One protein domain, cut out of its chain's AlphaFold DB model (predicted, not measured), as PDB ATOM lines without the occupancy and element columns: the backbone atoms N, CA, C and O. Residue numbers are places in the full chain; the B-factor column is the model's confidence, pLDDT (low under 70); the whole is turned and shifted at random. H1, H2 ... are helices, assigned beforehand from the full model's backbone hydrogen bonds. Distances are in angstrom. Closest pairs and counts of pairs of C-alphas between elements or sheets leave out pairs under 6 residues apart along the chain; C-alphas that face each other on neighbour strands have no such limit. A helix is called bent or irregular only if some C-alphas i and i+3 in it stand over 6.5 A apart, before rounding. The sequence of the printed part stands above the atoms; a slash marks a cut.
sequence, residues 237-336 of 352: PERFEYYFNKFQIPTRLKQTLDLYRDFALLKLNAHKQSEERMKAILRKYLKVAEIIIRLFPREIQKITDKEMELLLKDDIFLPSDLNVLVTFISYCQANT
ATOM      1  N   PRO A 237     -45.015 -57.983  38.330       90.12
ATOM      2  CA  PRO A 237     -45.096 -57.419  39.677       90.12
ATOM      3  C   PRO A 237     -44.818 -58.446  40.784       90.12
ATOM      4  O   PRO A 237     -43.978 -58.185  41.634       90.12
ATOM      5  N   GLU A 238     -45.432 -59.634  40.742       88.81
ATOM      6  CA  GLU A 238     -45.162 -60.701  41.727       88.81
ATOM      7  C   GLU A 238     -43.700 -61.157  41.688       88.81
ATOM      8  O   GLU A 238     -43.070 -61.362  42.722       88.81
ATOM      9  N   ARG A 239     -43.117 -61.272  40.487       89.62
ATOM     10  CA  ARG A 239     -41.691 -61.598  40.342       89.62
ATOM     11  C   ARG A 239     -40.803 -60.487  40.894       89.62
ATOM     12  O   ARG A 239     -39.777 -60.784  41.493       89.62
ATOM     13  N   PHE A 240     -41.171 -59.222  40.687       92.56
ATOM     14  CA  PHE A 240     -40.464 -58.091  41.282       92.56
ATOM     15  C   PHE A 240     -40.503 -58.162  42.802       92.56
ATOM     16  O   PHE A 240     -39.438 -58.118  43.401       92.56
ATOM     17  N   GLU A 241     -41.680 -58.360  43.396       91.19
ATOM     18  CA  GLU A 241     -41.835 -58.562  44.841       91.19
ATOM     19  C   GLU A 241     -40.932 -59.673  45.363       91.19
ATOM     20  O   GLU A 241     -40.161 -59.459  46.296       91.19
ATOM     21  N   TYR A 242     -40.983 -60.842  44.722       88.44
ATOM     22  CA  TYR A 242     -40.169 -61.990  45.102       88.44
ATOM     23  C   TYR A 242     -38.677 -61.636  45.174       88.44
ATOM     24  O   TYR A 242     -38.024 -61.910  46.179       88.44
ATOM     25  N   TYR A 243     -38.131 -60.998  44.133       89.00
ATOM     26  CA  TYR A 243     -36.713 -60.634  44.115       89.00
ATOM     27  C   TYR A 243     -36.390 -59.450  45.032       89.00
ATOM     28  O   TYR A 243     -35.331 -59.438  45.654       89.00
ATOM     29  N   PHE A 244     -37.277 -58.462  45.124       91.94
ATOM     30  CA  PHE A 244     -37.072 -57.265  45.934       91.94
ATOM     31  C   PHE A 244     -37.024 -57.598  47.430       91.94
ATOM     32  O   PHE A 244     -36.169 -57.084  48.146       91.94
ATOM     33  N   ASN A 245     -37.864 -58.533  47.885       90.00
ATOM     34  CA  ASN A 245     -37.901 -58.986  49.279       90.00
ATOM     35  C   ASN A 245     -36.641 -59.757  49.709       90.00
ATOM     36  O   ASN A 245     -36.410 -59.925  50.905       90.00
ATOM     37  N   LYS A 246     -35.796 -60.192  48.763       87.31
ATOM     38  CA  LYS A 246     -34.487 -60.797  49.059       87.31
ATOM     39  C   LYS A 246     -33.397 -59.765  49.361       87.31
ATOM     40  O   LYS A 246     -32.311 -60.141  49.802       87.31
ATOM     41  N   PHE A 247     -33.640 -58.474  49.130       90.44
ATOM     42  CA  PHE A 247     -32.661 -57.445  49.460       90.44
ATOM     43  C   PHE A 247     -32.559 -57.218  50.970       90.44
ATOM     44  O   PHE A 247     -33.554 -57.080  51.677       90.44
ATOM     45  N   GLN A 248     -31.326 -57.096  51.462       90.75
ATOM     46  CA  GLN A 248     -31.061 -56.638  52.824       90.75
ATOM     47  C   GLN A 248     -31.229 -55.117  52.887       90.75
ATOM     48  O   GLN A 248     -30.287 -54.363  52.641       90.75
ATOM     49  N   ILE A 249     -32.448 -54.664  53.175       91.12
ATOM     50  CA  ILE A 249     -32.793 -53.239  53.197       91.12
ATOM     51  C   ILE A 249     -32.205 -52.559  54.447       91.12
ATOM     52  O   ILE A 249     -32.600 -52.891  55.568       91.12
ATOM     53  N   PRO A 250     -31.306 -51.565  54.297       91.62
ATOM     54  CA  PRO A 250     -30.793 -50.807  55.432       91.62
ATOM     55  C   PRO A 250     -31.898 -49.960  56.072       91.62
ATOM     56  O   PRO A 250     -32.633 -49.261  55.373       91.62
ATOM     57  N   THR A 251     -31.953 -49.910  57.405       92.75
ATOM     58  CA  THR A 251     -32.943 -49.103  58.153       92.75
ATOM     59  C   THR A 251     -32.943 -47.621  57.770       92.75
ATOM     60  O   THR A 251     -33.986 -46.980  57.819       92.75
ATOM     61  N   ARG A 252     -31.795 -47.084  57.335       94.69
ATOM     62  CA  ARG A 252     -31.625 -45.688  56.881       94.69
ATOM     63  C   ARG A 252     -32.284 -45.357  55.528       94.69
ATOM     64  O   ARG A 252     -32.255 -44.189  55.142       94.69
ATOM     65  N   LEU A 253     -32.765 -46.369  54.798       95.88
ATOM     66  CA  LEU A 253     -33.358 -46.266  53.454       95.88
ATOM     67  C   LEU A 253     -34.739 -46.930  53.351       95.88
ATOM     68  O   LEU A 253     -35.244 -47.108  52.241       95.88
ATOM     69  N   LYS A 254     -35.332 -47.345  54.476       94.62
ATOM     70  CA  LYS A 254     -36.572 -48.123  54.477       94.62
ATOM     71  C   LYS A 254     -37.688 -47.387  53.731       94.62
ATOM     72  O   LYS A 254     -38.280 -47.957  52.825       94.62
ATOM     73  N   GLN A 255     -37.904 -46.105  54.031       94.75
ATOM     74  CA  GLN A 255     -38.989 -45.335  53.409       94.75
ATOM     75  C   GLN A 255     -38.753 -45.118  51.911       94.75
ATOM     76  O   GLN A 255     -39.680 -45.181  51.110       94.75
ATOM     77  N   THR A 256     -37.507 -44.869  51.515       96.06
ATOM     78  CA  THR A 256     -37.130 -44.688  50.108       96.06
ATOM     79  C   THR A 256     -37.365 -45.954  49.303       96.06
ATOM     80  O   THR A 256     -37.856 -45.876  48.181       96.06
ATOM     81  N   LEU A 257     -37.018 -47.117  49.857       96.44
ATOM     82  CA  LEU A 257     -37.208 -48.390  49.172       96.44
ATOM     83  C   LEU A 257     -38.665 -48.851  49.176       96.44
ATOM     84  O   LEU A 257     -39.084 -49.424  48.174       96.44
ATOM     85  N   ASP A 258     -39.450 -48.521  50.201       95.25
ATOM     86  CA  ASP A 258     -40.905 -48.714  50.180       95.25
ATOM     87  C   ASP A 258     -41.541 -47.883  49.042       95.25
ATOM     88  O   ASP A 258     -42.272 -48.416  48.209       95.25
ATOM     89  N   LEU A 259     -41.161 -46.604  48.899       96.06
ATOM     90  CA  LEU A 259     -41.609 -45.765  47.775       96.06
ATOM     91  C   LEU A 259     -41.132 -46.287  46.418       96.06
ATOM     92  O   LEU A 259     -41.850 -46.198  45.421       96.06
ATOM     93  N   TYR A 260     -39.900 -46.797  46.353       97.62
ATOM     94  CA  TYR A 260     -39.352 -47.363  45.124       97.62
ATOM     95  C   TYR A 260     -40.091 -48.633  44.710       97.62
ATOM     96  O   TYR A 260     -40.358 -48.827  43.522       97.62
ATOM     97  N   ARG A 261     -40.444 -49.477  45.680       96.75
ATOM     98  CA  ARG A 261     -41.259 -50.673  45.479       96.75
ATOM     99  C   ARG A 261     -42.605 -50.296  44.869       96.75
ATOM    100  O   ARG A 261     -42.924 -50.787  43.788       96.75
ATOM    101  N   ASP A 262     -43.329 -49.356  45.474       95.88
ATOM    102  CA  ASP A 262     -44.628 -48.894  44.966       95.88
ATOM    103  C   ASP A 262     -44.514 -48.315  43.548       95.88
ATOM    104  O   ASP A 262     -45.284 -48.665  42.646       95.88
ATOM    105  N   PHE A 263     -43.492 -47.490  43.309       97.00
ATOM    106  CA  PHE A 263     -43.176 -46.960  41.986       97.00
ATOM    107  C   PHE A 263     -42.941 -48.069  40.949       97.00
ATOM    108  O   PHE A 263     -43.517 -48.035  39.857       97.00
ATOM    109  N   ALA A 264     -42.101 -49.053  41.272       96.12
ATOM    110  CA  ALA A 264     -41.759 -50.144  40.369       96.12
ATOM    111  C   ALA A 264     -42.983 -51.012  40.049       96.12
ATOM    112  O   ALA A 264     -43.216 -51.320  38.878       96.12
ATOM    113  N   LEU A 265     -43.809 -51.338  41.049       94.38
ATOM    114  CA  LEU A 265     -45.054 -52.086  40.861       94.38
ATOM    115  C   LEU A 265     -46.028 -51.349  39.940       94.38
ATOM    116  O   LEU A 265     -46.562 -51.950  39.006       94.38
ATOM    117  N   LEU A 266     -46.226 -50.044  40.149       93.94
ATOM    118  CA  LEU A 266     -47.081 -49.222  39.290       93.94
ATOM    119  C   LEU A 266     -46.604 -49.251  37.834       93.94
ATOM    120  O   LEU A 266     -47.407 -49.410  36.911       93.94
ATOM    121  N   LYS A 267     -45.291 -49.137  37.606       93.69
ATOM    122  CA  LYS A 267     -44.727 -49.168  36.251       93.69
ATOM    123  C   LYS A 267     -44.816 -50.548  35.612       93.69
ATOM    124  O   LYS A 267     -45.181 -50.639  34.440       93.69
ATOM    125  N   LEU A 268     -44.520 -51.612  36.353       92.31
ATOM    126  CA  LEU A 268     -44.613 -52.986  35.855       92.31
ATOM    127  C   LEU A 268     -46.056 -53.373  35.510       92.31
ATOM    128  O   LEU A 268     -46.260 -54.027  34.491       92.31
ATOM    129  N   ASN A 269     -47.041 -52.912  36.288       89.38
ATOM    130  CA  ASN A 269     -48.465 -53.095  35.989       89.38
ATOM    131  C   ASN A 269     -48.922 -52.323  34.740       89.38
ATOM    132  O   ASN A 269     -49.783 -52.794  33.999       89.38
ATOM    133  N   ALA A 270     -48.353 -51.143  34.481       87.44
ATOM    134  CA  ALA A 270     -48.736 -50.308  33.343       87.44
ATOM    135  C   ALA A 270     -48.166 -50.793  31.994       87.44
ATOM    136  O   ALA A 270     -48.680 -50.432  30.931       87.44
ATOM    137  N   HIS A 271     -47.089 -51.584  31.998       81.00
ATOM    138  CA  HIS A 271     -46.436 -52.019  30.767       81.00
ATOM    139  C   HIS A 271     -47.183 -53.168  30.072       81.00
ATOM    140  O   HIS A 271     -47.307 -54.267  30.602       81.00
ATOM    141  N   LYS A 272     -47.576 -52.950  28.811       75.62
ATOM    142  CA  LYS A 272     -47.990 -54.007  27.872       75.62
ATOM    143  C   LYS A 272     -46.870 -54.243  26.860       75.62
ATOM    144  O   LYS A 272     -46.785 -53.549  25.850       75.62
ATOM    145  N   GLN A 273     -45.948 -55.148  27.172       83.50
ATOM    146  CA  GLN A 273     -44.809 -55.499  26.311       83.50
ATOM    147  C   GLN A 273     -44.681 -57.022  26.191       83.50
ATOM    148  O   GLN A 273     -45.312 -57.761  26.944       83.50
ATOM    149  N   SER A 274     -43.847 -57.488  25.256       85.25
ATOM    150  CA  SER A 274     -43.500 -58.909  25.159       85.25
ATOM    151  C   SER A 274     -42.799 -59.404  26.430       85.25
ATOM    152  O   SER A 274     -42.140 -58.633  27.133       85.25
ATOM    153  N   GLU A 275     -42.904 -60.705  26.709       82.62
ATOM    154  CA  GLU A 275     -42.350 -61.315  27.924       82.62
ATOM    155  C   GLU A 275     -40.837 -61.062  28.072       82.62
ATOM    156  O   GLU A 275     -40.353 -60.738  29.154       82.62
ATOM    157  N   GLU A 276     -40.083 -61.147  26.978       82.12
ATOM    158  CA  GLU A 276     -38.634 -60.904  26.953       82.12
ATOM    159  C   GLU A 276     -38.284 -59.461  27.329       82.12
ATOM    160  O   GLU A 276     -37.386 -59.218  28.140       82.12
ATOM    161  N   ARG A 277     -39.032 -58.490  26.789       86.00
ATOM    162  CA  ARG A 277     -38.860 -57.077  27.141       86.00
ATOM    163  C   ARG A 277     -39.238 -56.831  28.590       86.00
ATOM    164  O   ARG A 277     -38.518 -56.119  29.284       86.00
ATOM    165  N   MET A 278     -40.307 -57.456  29.073       90.44
ATOM    166  CA  MET A 278     -40.706 -57.358  30.474       90.44
ATOM    167  C   MET A 278     -39.661 -57.960  31.423       90.44
ATOM    168  O   MET A 278     -39.375 -57.358  32.454       90.44
ATOM    169  N   LYS A 279     -39.001 -59.070  31.058       87.19
ATOM    170  CA  LYS A 279     -37.853 -59.617  31.811       87.19
ATOM    171  C   LYS A 279     -36.697 -58.617  31.885       87.19
ATOM    172  O   LYS A 279     -36.114 -58.437  32.953       87.19
ATOM    173  N   ALA A 280     -36.371 -57.952  30.775       87.25
ATOM    174  CA  ALA A 280     -35.330 -56.925  30.750       87.25
ATOM    175  C   ALA A 280     -35.703 -55.708  31.616       87.25
ATOM    176  O   ALA A 280     -34.865 -55.203  32.363       87.25
ATOM    177  N   ILE A 281     -36.967 -55.277  31.562       90.81
ATOM    178  CA  ILE A 281     -37.499 -54.195  32.396       90.81
ATOM    179  C   ILE A 281     -37.419 -54.576  33.882       90.81
ATOM    180  O   ILE A 281     -36.857 -53.816  34.664       90.81
ATOM    181  N   LEU A 282     -37.891 -55.764  34.267       92.12
ATOM    182  CA  LEU A 282     -37.828 -56.276  35.639       92.12
ATOM    183  C   LEU A 282     -36.399 -56.237  36.203       92.12
ATOM    184  O   LEU A 282     -36.164 -55.646  37.257       92.12
ATOM    185  N   ARG A 283     -35.430 -56.818  35.478       90.62
ATOM    186  CA  ARG A 283     -34.012 -56.820  35.886       90.62
ATOM    187  C   ARG A 283     -33.481 -55.409  36.100       90.62
ATOM    188  O   ARG A 283     -32.717 -55.171  37.026       90.62
ATOM    189  N   LYS A 284     -33.902 -54.473  35.254       93.25
ATOM    190  CA  LYS A 284     -33.502 -53.074  35.346       93.25
ATOM    191  C   LYS A 284     -34.045 -52.399  36.608       93.25
ATOM    192  O   LYS A 284     -33.290 -51.705  37.281       93.25
ATOM    193  N   TYR A 285     -35.312 -52.628  36.962       95.62
ATOM    194  CA  TYR A 285     -35.876 -52.107  38.214       95.62
ATOM    195  C   TYR A 285     -35.175 -52.695  39.445       95.62
ATOM    196  O   TYR A 285     -34.870 -51.952  40.375       95.62
ATOM    197  N   LEU A 286     -34.859 -53.993  39.440       95.00
ATOM    198  CA  LEU A 286     -34.107 -54.629  40.531       95.00
ATOM    199  C   LEU A 286     -32.680 -54.079  40.644       95.00
ATOM    200  O   LEU A 286     -32.238 -53.745  41.740       95.00
ATOM    201  N   LYS A 287     -31.985 -53.895  39.515       94.06
ATOM    202  CA  LYS A 287     -30.649 -53.285  39.482       94.06
ATOM    203  C   LYS A 287     -30.656 -51.882  40.093       94.06
ATOM    204  O   LYS A 287     -29.778 -51.542  40.875       94.06
ATOM    205  N   VAL A 288     -31.644 -51.058  39.749       95.12
ATOM    206  CA  VAL A 288     -31.728 -49.686  40.270       95.12
ATOM    207  C   VAL A 288     -32.034 -49.669  41.771       95.12
ATOM    208  O   VAL A 288     -31.447 -48.852  42.474       95.12
ATOM    209  N   ALA A 289     -32.847 -50.595  42.290       96.00
ATOM    210  CA  ALA A 289     -33.019 -50.760  43.738       96.00
ATOM    211  C   ALA A 289     -31.689 -51.070  44.444       96.00
ATOM    212  O   ALA A 289     -31.367 -50.452  45.457       96.00
ATOM    213  N   GLU A 290     -30.886 -51.977  43.885       93.62
ATOM    214  CA  GLU A 290     -29.566 -52.308  44.424       93.62
ATOM    215  C   GLU A 290     -28.618 -51.097  44.408       93.62
ATOM    216  O   GLU A 290     -27.902 -50.846  45.379       93.62
ATOM    217  N   ILE A 291     -28.653 -50.297  43.338       93.31
ATOM    218  CA  ILE A 291     -27.875 -49.056  43.262       93.31
ATOM    219  C   ILE A 291     -28.337 -48.051  44.329       93.31
ATOM    220  O   ILE A 291     -27.492 -47.446  44.986       93.31
ATOM    221  N   ILE A 292     -29.648 -47.903  44.558       94.50
ATOM    222  CA  ILE A 292     -30.183 -47.045  45.629       94.50
ATOM    223  C   ILE A 292     -29.650 -47.508  46.990       94.50
ATOM    224  O   ILE A 292     -29.124 -46.687  47.739       94.50
ATOM    225  N   ILE A 293     -29.711 -48.811  47.291       94.06
ATOM    226  CA  ILE A 293     -29.200 -49.384  48.550       94.06
ATOM    227  C   ILE A 293     -27.726 -49.020  48.776       94.06
ATOM    228  O   ILE A 293     -27.334 -48.662  49.892       94.06
ATOM    229  N   ARG A 294     -26.912 -49.113  47.718       92.12
ATOM    230  CA  ARG A 294     -25.466 -48.871  47.777       92.12
ATOM    231  C   ARG A 294     -25.117 -47.387  47.875       92.12
ATOM    232  O   ARG A 294     -24.279 -47.027  48.695       92.12
ATOM    233  N   LEU A 295     -25.738 -46.540  47.055       92.38
ATOM    234  CA  LEU A 295     -25.287 -45.160  46.853       92.38
ATOM    235  C   LEU A 295     -26.035 -44.130  47.691       92.38
ATOM    236  O   LEU A 295     -25.443 -43.127  48.084       92.38
ATOM    237  N   PHE A 296     -27.324 -44.331  47.972       93.56
ATOM    238  CA  PHE A 296     -28.076 -43.300  48.683       93.56
ATOM    239  C   PHE A 296     -27.580 -43.238  50.123       93.56
ATOM    240  O   PHE A 296     -27.608 -44.262  50.802       93.56
ATOM    241  N   PRO A 297     -27.138 -42.073  50.633       91.88
ATOM    242  CA  PRO A 297     -26.596 -41.965  51.988       91.88
ATOM    243  C   PRO A 297     -27.693 -41.996  53.064       91.88
ATOM    244  O   PRO A 297     -27.436 -42.366  54.210       91.88
ATOM    245  N   ARG A 298     -28.923 -41.630  52.701       94.50
ATOM    246  CA  ARG A 298     -30.091 -41.531  53.581       94.50
ATOM    247  C   ARG A 298     -31.368 -41.479  52.752       94.50
ATOM    248  O   ARG A 298     -31.303 -41.421  51.527       94.50
ATOM    249  N   GLU A 299     -32.496 -41.446  53.447       96.00
ATOM    250  CA  GLU A 299     -33.815 -41.307  52.841       96.00
ATOM    251  C   GLU A 299     -33.888 -40.174  51.801       96.00
ATOM    252  O   GLU A 299     -33.396 -39.068  52.049       96.00
ATOM    253  N   ILE A 300     -34.527 -40.434  50.655       94.06
ATOM    254  CA  ILE A 300     -34.616 -39.523  49.503       94.06
ATOM    255  C   ILE A 300     -35.225 -38.170  49.876       94.06
ATOM    256  O   ILE A 300     -34.799 -37.130  49.376       94.06
ATOM    257  N   GLN A 301     -36.150 -38.156  50.834       92.88
ATOM    258  CA  GLN A 301     -36.774 -36.946  51.365       92.88
ATOM    259  C   GLN A 301     -35.743 -36.005  52.014       92.88
ATOM    260  O   GLN A 301     -35.935 -34.791  52.038       92.88
ATOM    261  N   LYS A 302     -34.627 -36.553  52.514       93.06
ATOM    262  CA  LYS A 302     -33.543 -35.824  53.192       93.06
ATOM    263  C   LYS A 302     -32.358 -35.503  52.275       93.06
ATOM    264  O   LYS A 302     -31.401 -34.880  52.746       93.06
ATOM    265  N   ILE A 303     -32.373 -35.938  51.016       92.88
ATOM    266  CA  ILE A 303     -31.322 -35.632  50.038       92.88
ATOM    267  C   ILE A 303     -31.588 -34.245  49.440       92.88
ATOM    268  O   ILE A 303     -32.721 -33.902  49.110       92.88
ATOM    269  N   THR A 304     -30.550 -33.415  49.344       93.12
ATOM    270  CA  THR A 304     -30.621 -32.086  48.713       93.12
ATOM    271  C   THR A 304     -30.354 -32.167  47.211       93.12
ATOM    272  O   THR A 304     -29.744 -33.124  46.740       93.12
ATOM    273  N   ASP A 305     -30.737 -31.143  46.443       91.06
ATOM    274  CA  ASP A 305     -30.450 -31.105  45.000       91.06
ATOM    275  C   ASP A 305     -28.949 -31.237  44.690       91.06
ATOM    276  O   ASP A 305     -28.569 -31.959  43.775       91.06
ATOM    277  N   LYS A 306     -28.074 -30.610  45.492       91.69
ATOM    278  CA  LYS A 306     -26.615 -30.710  45.314       91.69
ATOM    279  C   LYS A 306     -26.107 -32.140  45.507       91.69
ATOM    280  O   LYS A 306     -25.251 -32.595  44.757       91.69
ATOM    281  N   GLU A 307     -26.619 -32.844  46.511       91.50
ATOM    282  CA  GLU A 307     -26.265 -34.244  46.758       91.50
ATOM    283  C   GLU A 307     -26.827 -35.159  45.671       91.50
ATOM    284  O   GLU A 307     -26.131 -36.062  45.217       91.50
ATOM    285  N   MET A 308     -28.049 -34.898  45.200       92.00
ATOM    286  CA  MET A 308     -28.655 -35.657  44.109       92.00
ATOM    287  C   MET A 308     -27.877 -35.487  42.799       92.00
ATOM    288  O   MET A 308     -27.620 -36.464  42.104       92.00
ATOM    289  N   GLU A 309     -27.428 -34.273  42.475       91.38
ATOM    290  CA  GLU A 309     -26.575 -34.022  41.307       91.38
ATOM    291  C   GLU A 309     -25.228 -34.748  41.381       91.38
ATOM    292  O   GLU A 309     -24.712 -35.165  40.344       91.38
ATOM    293  N   LEU A 310     -24.652 -34.896  42.578       89.56
ATOM    294  CA  LEU A 310     -23.433 -35.684  42.776       89.56
ATOM    295  C   LEU A 310     -23.704 -37.177  42.562       89.56
ATOM    296  O   LEU A 310     -22.942 -37.822  41.853       89.56
ATOM    297  N   LEU A 311     -24.815 -37.697  43.092       89.94
ATOM    298  CA  LEU A 311     -25.220 -39.093  42.895       89.94
ATOM    299  C   LEU A 311     -25.474 -39.411  41.417       89.94
ATOM    300  O   LEU A 311     -25.011 -40.427  40.916       89.94
ATOM    301  N   LEU A 312     -26.179 -38.540  40.692       88.19
ATOM    302  CA  LEU A 312     -26.515 -38.769  39.280       88.19
ATOM    303  C   LEU A 312     -25.309 -38.677  38.330       88.19
ATOM    304  O   LEU A 312     -25.425 -39.078  37.173       88.19
ATOM    305  N   LYS A 313     -24.179 -38.128  38.792       87.75
ATOM    306  CA  LYS A 313     -22.917 -38.078  38.039       87.75
ATOM    307  C   LYS A 313     -22.034 -39.303  38.260       87.75
ATOM    308  O   LYS A 313     -21.002 -39.386  37.607       87.75
ATOM    309  N   ASP A 314     -22.428 -40.206  39.154       87.81
ATOM    310  CA  ASP A 314     -21.663 -41.406  39.468       87.81
ATOM    311  C   ASP A 314     -21.580 -42.353  38.259       87.81
ATOM    312  O   ASP A 314     -22.574 -42.676  37.600       87.81
ATOM    313  N   ASP A 315     -20.359 -42.796  37.984       84.81
ATOM    314  CA  ASP A 315     -19.941 -43.623  36.859       84.81
ATOM    315  C   ASP A 315     -20.644 -44.994  36.837       84.81
ATOM    316  O   ASP A 315     -20.704 -45.655  35.797       84.81
ATOM    317  N   ILE A 316     -21.187 -45.435  37.979       84.12
ATOM    318  CA  ILE A 316     -21.901 -46.710  38.130       84.12
ATOM    319  C   ILE A 316     -23.189 -46.739  37.293       84.12
ATOM    320  O   ILE A 316     -23.657 -47.816  36.899       84.12
ATOM    321  N   PHE A 317     -23.786 -45.581  37.004       82.94
ATOM    322  CA  PHE A 317     -25.047 -45.525  36.282       82.94
ATOM    323  C   PHE A 317     -24.878 -45.667  34.767       82.94
ATOM    324  O   PHE A 317     -24.243 -44.854  34.097       82.94
ATOM    325  N   LEU A 318     -25.590 -46.631  34.174       85.94
ATOM    326  CA  LEU A 318     -25.819 -46.619  32.730       85.94
ATOM    327  C   LEU A 318     -26.918 -45.597  32.381       85.94
ATOM    328  O   LEU A 318     -27.838 -45.387  33.177       85.94
ATOM    329  N   PRO A 319     -26.931 -45.027  31.159       84.50
ATOM    330  CA  PRO A 319     -27.969 -44.076  30.745       84.50
ATOM    331  C   PRO A 319     -29.396 -44.619  30.889       84.50
ATOM    332  O   PRO A 319     -30.346 -43.883  31.155       84.50
ATOM    333  N   SER A 320     -29.560 -45.930  30.709       83.69
ATOM    334  CA  SER A 320     -30.838 -46.598  30.904       83.69
ATOM    335  C   SER A 320     -31.244 -46.595  32.384       83.69
ATOM    336  O   SER A 320     -32.410 -46.314  32.666       83.69
ATOM    337  N   ASP A 321     -30.325 -46.867  33.308       88.19
ATOM    338  CA  ASP A 321     -30.560 -46.898  34.757       88.19
ATOM    339  C   ASP A 321     -30.926 -45.506  35.278       88.19
ATOM    340  O   ASP A 321     -31.927 -45.363  35.983       88.19
ATOM    341  N   LEU A 322     -30.214 -44.467  34.815       89.88
ATOM    342  CA  LEU A 322     -30.546 -43.071  35.122       89.88
ATOM    343  C   LEU A 322     -31.985 -42.733  34.744       89.88
ATOM    344  O   LEU A 322     -32.645 -41.999  35.466       89.88
ATOM    345  N   ASN A 323     -32.507 -43.272  33.639       90.56
ATOM    346  CA  ASN A 323     -33.879 -42.974  33.229       90.56
ATOM    347  C   ASN A 323     -34.904 -43.501  34.246       90.56
ATOM    348  O   ASN A 323     -35.909 -42.850  34.524       90.56
ATOM    349  N   VAL A 324     -34.647 -44.676  34.825       93.50
ATOM    350  CA  VAL A 324     -35.507 -45.233  35.883       93.50
ATOM    351  C   VAL A 324     -35.353 -44.412  37.158       93.50
ATOM    352  O   VAL A 324     -36.353 -44.040  37.758       93.50
ATOM    353  N   LEU A 325     -34.122 -44.058  37.531       92.88
ATOM    354  CA  LEU A 325     -33.873 -43.275  38.738       92.88
ATOM    355  C   LEU A 325     -34.484 -41.867  38.657       92.88
ATOM    356  O   LEU A 325     -35.140 -41.427  39.592       92.88
ATOM    357  N   VAL A 326     -34.341 -41.176  37.527       92.50
ATOM    358  CA  VAL A 326     -34.927 -39.848  37.299       92.50
ATOM    359  C   VAL A 326     -36.452 -39.898  37.366       92.50
ATOM    360  O   VAL A 326     -37.071 -39.059  38.017       92.50
ATOM    361  N   THR A 327     -37.072 -40.905  36.744       93.50
ATOM    362  CA  THR A 327     -38.532 -41.067  36.812       93.50
ATOM    363  C   THR A 327     -39.018 -41.448  38.211       93.50
ATOM    364  O   THR A 327     -40.093 -40.999  38.610       93.50
ATOM    365  N   PHE A 328     -38.223 -42.199  38.976       95.62
ATOM    366  CA  PHE A 328     -38.471 -42.448  40.394       95.62
ATOM    367  C   PHE A 328     -38.370 -41.164  41.231       95.62
ATOM    368  O   PHE A 328     -39.255 -40.895  42.035       95.62
ATOM    369  N   ILE A 329     -37.360 -40.321  41.002       93.19
ATOM    370  CA  ILE A 329     -37.222 -39.032  41.699       93.19
ATOM    371  C   ILE A 329     -38.450 -38.154  41.444       93.19
ATOM    372  O   ILE A 329     -39.021 -37.613  42.390       93.19
ATOM    373  N   SER A 330     -38.914 -38.065  40.194       92.88
ATOM    374  CA  SER A 330     -40.155 -37.354  39.858       92.88
ATOM    375  C   SER A 330     -41.382 -37.949  40.548       92.88
ATOM    376  O   SER A 330     -42.247 -37.208  41.011       92.88
ATOM    377  N   TYR A 331     -41.458 -39.277  40.661       94.56
ATOM    378  CA  TYR A 331     -42.509 -39.938  41.430       94.56
ATOM    379  C   TYR A 331     -42.451 -39.551  42.916       94.56
ATOM    380  O   TYR A 331     -43.480 -39.184  43.481       94.56
ATOM    381  N   CYS A 332     -41.276 -39.544  43.547       93.44
ATOM    382  CA  CYS A 332     -41.132 -39.118  44.939       93.44
ATOM    383  C   CYS A 332     -41.515 -37.649  45.146       93.44
ATOM    384  O   CYS A 332     -42.212 -37.346  46.110       93.44
ATOM    385  N   GLN A 333     -41.125 -36.760  44.227       91.25
ATOM    386  CA  GLN A 333     -41.496 -35.339  44.261       91.25
ATOM    387  C   GLN A 333     -43.013 -35.122  44.194       91.25
ATOM    388  O   GLN A 333     -43.510 -34.162  44.775       91.25
ATOM    389  N   ALA A 334     -43.737 -35.996  43.490       90.19
ATOM    390  CA  ALA A 334     -45.190 -35.914  43.362       90.19
ATOM    391  C   ALA A 334     -45.950 -36.542  44.543       90.19
ATOM    392  O   ALA A 334     -47.064 -36.119  44.831       90.19
ATOM    393  N   ASN A 335     -45.376 -37.551  45.208       89.62
ATOM    394  CA  ASN A 335     -46.077 -38.344  46.227       89.62
ATOM    395  C   ASN A 335     -45.601 -38.080  47.663       89.62
ATOM    396  O   ASN A 335     -46.236 -38.546  48.604       89.62
ATOM    397  N   THR A 336     -44.495 -37.357  47.859       89.75
ATOM    398  CA  THR A 336     -43.924 -37.088  49.187       89.75
ATOM    399  C   THR A 336     -43.260 -35.714  49.271       89.75
ATOM    400  O   THR A 336     -42.874 -35.123  48.264       89.75
TER     401      THR A 336
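AT A GLANCE: This is residues 237 to 336 of the 352 residues of the protein "HTH_17 domain-containing protein" of Paenibacillus sp. VKM B-2647 (UniProt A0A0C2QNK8). Two long helices, H2 and H3, lie side by side as a hairpin; the short H1 packs along one side of the pair, and H5 crosses both on the other side. The short H4 sits beyond the end of H3, touching no helix. The printed part has 100 residues with five named helices, in the order H1 to H5, and no named strand; its class is all helix. It is compact, with a radius of gyration of the C-alphas of 13.1 A and spans of 39 by 27 by 25 A.

IN THESE COORDINATES: H1 holds residues 237 to 244, beginning at C-alpha 237 (-45.096, -57.419, 39.677). H2, residues 251 to 270, is 29.4 A long; it is irregular, with C-alphas 252 and 255 8.1 A apart, and has a kink of 28 degrees near residue 258. H3, residues 275 to 295, is 30.2 A long. H4 holds residues 305 to 312. H5, residues 319 to 335, is 24.5 A long and ends at C-alpha 335 (-46.077, -38.344, 46.227).

HOW THE PARTS SIT: H1 and H2, a hairpin, touch through residues 261 to 269 of H2, closest at the C-alphas of Pro 237 and Leu 265, 5.5 A. H2 and H3, also a hairpin, touch at a shallow tilt of 16 degrees, closest at C-alphas 264 and 285, 6.6 A. H5 touches H2 at 78 degrees, about perpendicular, closest at C-alphas 328 and 263, 6.7 A. It touches H3 at 73 degrees, only just about perpendicular, closest at C-alphas 321 and 288, 6.3 A. H1 and H5 are apart. Every O i to N i+4 pair is within hydrogen-bond range in H1, H3 and H4; H2 has 14 of 16 and H5 12 of 13.

THE WHOLE: The C-alphas farthest apart, of Glu 275 and Lys 306, are 38.6 A apart. The printed part has no cut, no link is long, and no printed residue is under 70 in pLDDT.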